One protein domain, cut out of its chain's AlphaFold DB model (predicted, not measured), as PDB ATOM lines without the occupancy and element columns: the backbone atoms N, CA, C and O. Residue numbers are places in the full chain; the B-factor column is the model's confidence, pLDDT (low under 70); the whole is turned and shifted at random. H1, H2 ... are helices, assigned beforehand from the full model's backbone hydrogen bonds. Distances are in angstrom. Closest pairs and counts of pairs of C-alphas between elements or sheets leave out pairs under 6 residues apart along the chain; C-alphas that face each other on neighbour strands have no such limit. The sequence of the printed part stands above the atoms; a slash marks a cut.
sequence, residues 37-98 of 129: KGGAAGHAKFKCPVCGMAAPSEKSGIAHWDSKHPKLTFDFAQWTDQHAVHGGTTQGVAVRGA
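This is residues 37 to 98 of the 129 residues of the protein "Zinc finger protein 706" of Ostreococcus tauri (UniProt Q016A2). This rod of chain has little regular structure: it is mostly loops, with helix H1 toward one end, the looped residues 37 to 57 near the middle, and a tail with the small helix H3 at the other end. The short helix H2 lies between H1 and H3 along the length. The printed part has 62 residues, with three named helices in the order H1, H2, H3 and no named strand; the class is all helix, though the named elements hold only 20 residues. It is only just loose, close to compact, with a radius of gyration of the C-alphas of 13.1 A and spans of 46 by 19 by 15 A.

H1, residues 58 to 68, is 15.1 A long and begins at C-alpha 58 (253.248, 152.240, 158.526). H2 is residues 82 to 86. H3, residues 93 to 96, ends at C-alpha 96 (262.880, 162.706, 176.757).

H1 is apart from H2 and H3, and H2 is apart from H3. In H1 and H2 every O i to N i+4 pair is within hydrogen-bond range; H3 is too short for such a pair.

The C-alphas farthest apart, Lys 71 and Ala 98, are 46.5 A apart. The printed part has no cut; the link from H1 to H2, 13 residues, is long. Residues 91 to 98 have pLDDT under 70.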
ATOM      1  N   LYS A  37     250.525 159.884 178.276       78.81
ATOM      2  CA  LYS A  37     249.435 159.682 177.312       78.81
ATOM      3  C   LYS A  37     249.816 160.059 175.876       78.81
ATOM      4  O   LYS A  37     249.072 159.698 174.973       78.81
ATOM      5  N   GLY A  38     250.958 160.714 175.657       74.75
ATOM      6  CA  GLY A  38     251.385 161.176 174.333       74.75
ATOM      7  C   GLY A  38     250.661 162.442 173.873       74.75
ATOM      8  O   GLY A  38     250.505 162.672 172.675       74.75
ATOM      9  N   GLY A  39     250.178 163.257 174.813       76.94
ATOM     10  CA  GLY A  39     249.416 164.466 174.509       76.94
ATOM     11  C   GLY A  39     248.058 164.185 173.872       76.94
ATOM     12  O   GLY A  39     247.416 163.181 174.169       76.94
ATOM     13  N   ALA A  40     247.618 165.101 173.006       73.38
ATOM     14  CA  ALA A  40     246.363 164.972 172.267       73.38
ATOM     15  C   ALA A  40     246.454 163.956 171.114       73.38
ATOM     16  O   ALA A  40     245.469 163.293 170.811       73.38
ATOM     17  N   ALA A  41     247.636 163.805 170.506       75.56
ATOM     18  CA  ALA A  41     247.872 162.881 169.397       75.56
ATOM     19  C   ALA A  41     247.986 161.414 169.842       75.56
ATOM     20  O   ALA A  41     247.711 160.496 169.070       75.56
ATOM     21  N   GLY A  42     248.426 161.187 171.083       77.31
ATOM     22  CA  GLY A  42     248.833 159.872 171.553       77.31
ATOM     23  C   GLY A  42     250.189 159.426 170.992       77.31
ATOM     24  O   GLY A  42     250.798 160.060 170.130       77.31
ATOM     25  N   HIS A  43     250.692 158.292 171.484       75.62
ATOM     26  CA  HIS A  43     251.983 157.748 171.024       75.62
ATOM     27  C   HIS A  43     251.919 157.084 169.649       75.62
ATOM     28  O   HIS A  43     252.941 156.944 168.984       75.62
ATOM     29  N   ALA A  44     250.730 156.668 169.220       83.50
ATOM     30  CA  ALA A  44     250.532 156.057 167.917       83.50
ATOM     31  C   ALA A  44     250.330 157.136 166.850       83.50
ATOM     32  O   ALA A  44     249.541 158.058 167.034       83.50
ATOM     33  N   LYS A  45     251.045 156.998 165.735       83.56
ATOM     34  CA  LYS A  45     251.033 157.979 164.654       83.56
ATOM     35  C   LYS A  45     249.809 157.842 163.755       83.56
ATOM     36  O   LYS A  45     249.215 158.842 163.376       83.56
ATOM     37  N   PHE A  46     249.415 156.617 163.428       89.62
ATOM     38  CA  PHE A  46     248.373 156.354 162.443       89.62
ATOM     39  C   PHE A  46     247.161 155.683 163.074       89.62
ATOM     40  O   PHE A  46     247.290 154.900 164.017       89.62
ATOM     41  N   LYS A  47     245.980 155.957 162.526       90.88
ATOM     42  CA  LYS A  47     244.724 155.332 162.945       90.88
ATOM     43  C   LYS A  47     244.069 154.619 161.767       90.88
ATOM     44  O   LYS A  47     243.887 155.223 160.712       90.88
ATOM     45  N   CYS A  48     243.718 153.349 161.964       92.38
ATOM     46  CA  CYS A  48     243.031 152.544 160.959       92.38
ATOM     47  C   CYS A  48     241.618 153.105 160.696       92.38
ATOM     48  O   CYS A  48     240.871 153.305 161.661       92.38
ATOM     49  N   PRO A  49     241.217 153.313 159.428       90.75
ATOM     50  CA  PRO A  49     239.907 153.872 159.092       90.75
ATOM     51  C   PRO A  49     238.743 152.903 159.347       90.75
ATOM     52  O   PRO A  49     237.618 153.345 159.552       90.75
ATOM     53  N   VAL A  50     238.995 151.588 159.368       90.38
ATOM     54  CA  VAL A  50     237.936 150.568 159.482       90.38
ATOM     55  C   VAL A  50     237.578 150.272 160.938       90.38
ATOM     56  O   VAL A  50     236.408 150.272 161.303       90.38
ATOM     57  N   CYS A  51     238.577 149.999 161.781       90.44
ATOM     58  CA  CYS A  51     238.352 149.580 163.171       90.44
ATOM     59  C   CYS A  51     238.889 150.564 164.217       90.44
ATOM     60  O   CYS A  51     238.740 150.330 165.414       90.44
ATOM     61  N   GLY A  52     239.542 151.650 163.794       87.31
ATOM     62  CA  GLY A  52     240.084 152.657 164.706       87.31
ATOM     63  C   GLY A  52     241.331 152.225 165.481       87.31
ATOM     64  O   GLY A  52     241.771 152.980 166.349       87.31
ATOM     65  N   MET A  53     241.907 151.052 165.186       88.88
ATOM     66  CA  MET A  53     243.146 150.587 165.811       88.88
ATOM     67  C   MET A  53     244.284 151.572 165.540       88.88
ATOM     68  O   MET A  53     244.485 152.024 164.410       88.88
ATOM     69  N   ALA A  54     245.040 151.889 166.585       89.12
ATOM     70  CA  ALA A  54     246.165 152.799 166.494       89.12
ATOM     71  C   ALA A  54     247.445 152.029 166.129       89.12
ATOM     72  O   ALA A  54     247.780 151.029 166.767       89.12
ATOM     73  N   ALA A  55     248.167 152.499 165.113       89.56
ATOM     74  CA  ALA A  55     249.429 151.934 164.657       89.56
ATOM     75  C   ALA A  55     250.574 152.951 164.838       89.56
ATOM     76  O   ALA A  55     250.466 154.100 164.405       89.56
ATOM     77  N   PRO A  56     251.701 152.557 165.456       87.56
ATOM     78  CA  PRO A  56     252.831 153.460 165.676       87.56
ATOM     79  C   PRO A  56     253.637 153.747 164.402       87.56
ATOM     80  O   PRO A  56     254.323 154.762 164.328       87.56
ATOM     81  N   SER A  57     253.569 152.869 163.400       88.31
ATOM     82  CA  SER A  57     254.295 153.000 162.137       88.31
ATOM     83  C   SER A  57     253.490 152.415 160.978       88.31
ATOM     84  O   SER A  57     252.595 151.600 161.200       88.31
ATOM     85  N   GLU A  58     253.849 152.783 159.749       89.25
ATOM     86  CA  GLU A  58     253.248 152.240 158.526       89.25
ATOM     87  C   GLU A  58     253.374 150.712 158.456       89.25
ATOM     88  O   GLU A  58     252.386 150.023 158.232       89.25
ATOM     89  N   LYS A  59     254.549 150.160 158.789       90.88
ATOM     90  CA  LYS A  59     254.774 148.703 158.838       90.88
ATOM     91  C   LYS A  59     253.830 148.001 159.813       90.88
ATOM     92  O   LYS A  59     253.302 146.934 159.518       90.88
ATOM     93  N   SER A  60     253.611 148.606 160.981       90.44
ATOM     94  CA  SER A  60     252.652 148.092 161.962       90.44
ATOM     95  C   SER A  60     251.213 148.195 161.452       90.44
ATOM     96  O   SER A  60     250.399 147.332 161.767       90.44
ATOM     97  N   GLY A  61     250.906 149.228 160.662       91.19
ATOM     98  CA  GLY A  61     249.610 149.402 160.015       91.19
ATOM     99  C   GLY A  61     249.331 148.343 158.946       91.19
ATOM    100  O   GLY A  61     248.248 147.762 158.947       91.19
ATOM    101  N   ILE A  62     250.328 148.025 158.115       91.38
ATOM    102  CA  ILE A  62     250.260 146.951 157.110       91.38
ATOM    103  C   ILE A  62     250.023 145.601 157.797       91.38
ATOM    104  O   ILE A  62     249.040 144.929 157.508       91.38
ATOM    105  N   ALA A  63     250.840 145.253 158.797       92.94
ATOM    106  CA  ALA A  63     250.684 143.994 159.532       92.94
ATOM    107  C   ALA A  63     249.311 143.878 160.228       92.94
ATOM    108  O   ALA A  63     248.713 142.800 160.288       92.94
ATOM    109  N   HIS A  64     248.796 144.996 160.752       93.06
ATOM    110  CA  HIS A  64     247.439 145.070 161.285       93.06
ATOM    111  C   HIS A  64     246.390 144.794 160.201       93.06
ATOM    112  O   HIS A  64     245.467 144.012 160.441       93.06
ATOM    113  N   TRP A  65     246.529 145.420 159.032       93.62
ATOM    114  CA  TRP A  65     245.586 145.278 157.930       93.62
ATOM    115  C   TRP A  65     245.537 143.846 157.405       93.62
ATOM    116  O   TRP A  65     244.454 143.270 157.337       93.62
ATOM    117  N   ASP A  66     246.695 143.236 157.162       91.50
ATOM    118  CA  ASP A  66     246.795 141.847 156.699       91.50
ATOM    119  C   ASP A  66     246.132 140.870 157.681       91.50
ATOM    120  O   ASP A  66     245.500 139.892 157.286       91.50
ATOM    121  N   SER A  67     246.214 141.162 158.982       92.75
ATOM    122  CA  SER A  67     245.657 140.301 160.032       92.75
ATOM    123  C   SER A  67     244.159 140.512 160.287       92.75
ATOM    124  O   SER A  67     243.467 139.578 160.697       92.75
ATOM    125  N   LYS A  68     243.650 141.745 160.154       91.31
ATOM    126  CA  LYS A  68     242.292 142.129 160.602       91.31
ATOM    127  C   LYS A  68     241.349 142.518 159.471       91.31
ATOM    128  O   LYS A  68     240.135 142.402 159.633       91.31
ATOM    129  N   HIS A  69     241.890 142.926 158.330       90.94
ATOM    130  CA  HIS A  69     241.148 143.365 157.153       90.94
ATOM    131  C   HIS A  69     241.610 142.662 155.857       90.94
ATOM    132  O   HIS A  69     241.650 143.310 154.814       90.94
ATOM    133  N   PRO A  70     241.865 141.331 155.850       88.25
ATOM    134  CA  PRO A  70     242.435 140.632 154.687       88.25
ATOM    135  C   PRO A  70     241.531 140.636 153.444       88.25
ATOM    136  O   PRO A  70     241.965 140.290 152.353       88.25
ATOM    137  N   LYS A  71     240.249 140.984 153.607       90.56
ATOM    138  CA  LYS A  71     239.253 141.026 152.527       90.56
ATOM    139  C   LYS A  71     239.145 142.397 151.852       90.56
ATOM    140  O   LYS A  71     238.419 142.516 150.871       90.56
ATOM    141  N   LEU A  72     239.791 143.424 152.398       86.38
ATOM    142  CA  LEU A  72     239.738 144.792 151.893       86.38
ATOM    143  C   LEU A  72     241.095 145.170 151.300       86.38
ATOM    144  O   LEU A  72     242.142 144.741 151.783       86.38
ATOM    145  N   THR A  73     241.081 146.006 150.267       87.25
ATOM    146  CA  THR A  73     242.306 146.539 149.665       87.25
ATOM    147  C   THR A  73     242.984 147.503 150.628       87.25
ATOM    148  O   THR A  73     242.350 148.441 151.107       87.25
ATOM    149  N   PHE A  74     244.267 147.279 150.902       88.06
ATOM    150  CA  PHE A  74     245.057 148.194 151.713       88.06
ATOM    151  C   PHE A  74     245.303 149.497 150.949       88.06
ATOM    152  O   PHE A  74     245.938 149.488 149.897       88.06
ATOM    153  N   ASP A  75     244.827 150.607 151.503       87.75
ATOM    154  CA  ASP A  75     245.163 151.953 151.049       87.75
ATOM    155  C   ASP A  75     245.632 152.782 152.247       87.75
ATOM    156  O   ASP A  75     244.859 153.081 153.161       87.75
ATOM    157  N   PHE A  76     246.915 153.143 152.254       84.50
ATOM    158  CA  PHE A  76     247.505 153.922 153.337       84.50
ATOM    159  C   PHE A  76     247.085 155.397 153.305       84.50
ATOM    160  O   PHE A  76     247.122 156.058 154.340       84.50
ATOM    161  N   ALA A  77     246.620 155.915 152.163       85.81
ATOM    162  CA  ALA A  77     246.157 157.299 152.064       85.81
ATOM    163  C   ALA A  77     244.891 157.555 152.902       85.81
ATOM    164  O   ALA A  77     244.649 158.678 153.340       85.81
ATOM    165  N   GLN A  78     244.102 156.510 153.167       86.31
ATOM    166  CA  GLN A  78     242.907 156.598 154.009       86.31
ATOM    167  C   GLN A  78     243.215 156.575 155.512       86.31
ATOM    168  O   GLN A  78     242.321 156.786 156.334       86.31
ATOM    169  N   TRP A  79     244.464 156.313 155.901       89.62
ATOM    170  CA  TRP A  79     244.853 156.295 157.305       89.62
ATOM    171  C   TRP A  79     245.044 157.714 157.824       89.62
ATOM    172  O   TRP A  79     245.733 158.541 157.232       89.62
ATOM    173  N   THR A  80     244.459 157.998 158.983       88.12
ATOM    174  CA  THR A  80     244.591 159.322 159.592       88.12
ATOM    175  C   THR A  80     245.898 159.414 160.372       88.12
ATOM    176  O   THR A  80     246.070 158.704 161.369       88.12
ATOM    177  N   ASP A  81     246.788 160.319 159.962       89.19
ATOM    178  CA  ASP A  81     247.983 160.690 160.727       89.19
ATOM    179  C   ASP A  81     247.581 161.589 161.910       89.19
ATOM    180  O   ASP A  81     247.374 162.797 161.779       89.19
ATOM    181  N   GLN A  82     247.449 160.982 163.089       84.88
ATOM    182  CA  GLN A  82     247.098 161.669 164.332       84.88
ATOM    183  C   GLN A  82     248.167 162.689 164.737       84.88
ATOM    184  O   GLN A  82     247.855 163.688 165.385       84.88
ATOM    185  N   HIS A  83     249.427 162.471 164.356       84.50
ATOM    186  CA  HIS A  83     250.512 163.393 164.680       84.50
ATOM    187  C   HIS A  83     250.455 164.632 163.794       84.50
ATOM    188  O   HIS A  83     250.670 165.729 164.301       84.50
ATOM    189  N   ALA A  84     250.101 164.491 162.516       84.12
ATOM    190  CA  ALA A  84     249.872 165.641 161.640       84.12
ATOM    191  C   ALA A  84     248.674 166.489 162.106       84.12
ATOM    192  O   ALA A  84     248.759 167.713 162.121       84.12
ATOM    193  N   VAL A  85     247.584 165.845 162.541       80.69
ATOM    194  CA  VAL A  85     246.365 166.541 162.996       80.69
ATOM    195  C   VAL A  85     246.579 167.276 164.323       80.69
ATOM    196  O   VAL A  85     246.114 168.401 164.490       80.69
ATOM    197  N   HIS A  86     247.280 166.657 165.273       79.56
ATOM    198  CA  HIS A  86     247.406 167.176 166.639       79.56
ATOM    199  C   HIS A  86     248.773 167.809 166.954       79.56
ATOM    200  O   HIS A  86     249.013 168.190 168.098       79.56
ATOM    201  N   GLY A  87     249.666 167.941 165.966       72.25
ATOM    202  CA  GLY A  87     250.984 168.568 166.143       72.25
ATOM    203  C   GLY A  87     252.044 167.676 166.804       72.25
ATOM    204  O   GLY A  87     253.037 168.180 167.327       72.25
ATOM    205  N   GLY A  88     251.860 166.353 166.765       76.38
ATOM    206  CA  GLY A  88     252.800 165.350 167.270       76.38
ATOM    207  C   GLY A  88     252.561 164.905 168.714       76.38
ATOM    208  O   GLY A  88     251.632 165.339 169.392       76.38
ATOM    209  N   THR A  89     253.415 163.991 169.185       74.69
ATOM    210  CA  THR A  89     253.404 163.534 170.583       74.69
ATOM    211  C   THR A  89     254.157 164.505 171.491       74.69
ATOM    212  O   THR A  89     255.103 165.187 171.084       74.69
ATOM    213  N   THR A  90     253.760 164.546 172.757       71.56
ATOM    214  CA  THR A  90     254.426 165.322 173.805       71.56
ATOM    215  C   THR A  90     255.884 164.909 173.973       71.56
ATOM    216  O   THR A  90     256.198 163.738 174.181       71.56
ATOM    217  N   GLN A  91     256.779 165.893 173.953       68.19
ATOM    218  CA  GLN A  91     258.218 165.710 174.156       68.19
ATOM    219  C   GLN A  91     258.660 166.109 175.570       68.19
ATOM    220  O   GLN A  91     259.794 166.548 175.763       68.19
ATOM    221  N   GLY A  92     257.759 166.005 176.549       66.38
ATOM    222  CA  GLY A  92     258.042 166.415 177.914       66.38
ATOM    223  C   GLY A  92     258.997 165.476 178.647       66.38
ATOM    224  O   GLY A  92     259.501 164.474 178.123       66.38
ATOM    225  N   VAL A  93     259.271 165.844 179.895       64.12
ATOM    226  CA  VAL A  93     260.354 165.286 180.712       64.12
ATOM    227  C   VAL A  93     260.194 163.779 180.945       64.12
ATOM    228  O   VAL A  93     261.194 163.082 181.112       64.12
ATOM    229  N   ALA A  94     258.967 163.249 180.903       63.22
ATOM    230  CA  ALA A  94     258.739 161.810 181.042       63.22
ATOM    231  C   ALA A  94     259.151 160.996 179.795       63.22
ATOM    232  O   ALA A  94     259.469 159.818 179.931       63.22
ATOM    233  N   VAL A  95     259.165 161.600 178.597       65.31
ATOM    234  CA  VAL A  95     259.499 160.923 177.325       65.31
ATOM    235  C   VAL A  95     260.966 161.136 176.946       65.31
ATOM    236  O   VAL A  95     261.646 160.197 176.542       65.31
ATOM    237  N   ARG A  96     261.483 162.362 177.095       64.94
ATOM    238  CA  ARG A  96     262.880 162.706 176.757       64.94
ATOM    239  C   ARG A  96     263.862 162.572 177.921       64.94
ATOM    240  O   ARG A  96     265.065 162.759 177.740       64.94
ATOM    241  N   GLY A  97     263.364 162.282 179.121       61.53
ATOM    242  CA  GLY A  97     264.123 162.471 180.349       61.53
ATOM    243  C   GLY A  97     264.322 163.958 180.653       61.53
ATOM    244  O   GLY A  97     263.824 164.838 179.953       61.53
ATOM    245  N   ALA A  98     265.080 164.254 181.711       59.12
ATOM    246  CA  ALA A  98     265.476 165.621 182.050       59.12
ATOM    247  C   ALA A  98     266.531 166.145 181.059       59.12
ATOM    248  O   ALA A  98     267.687 166.365 181.425       59.12
TER     249      ALA A  98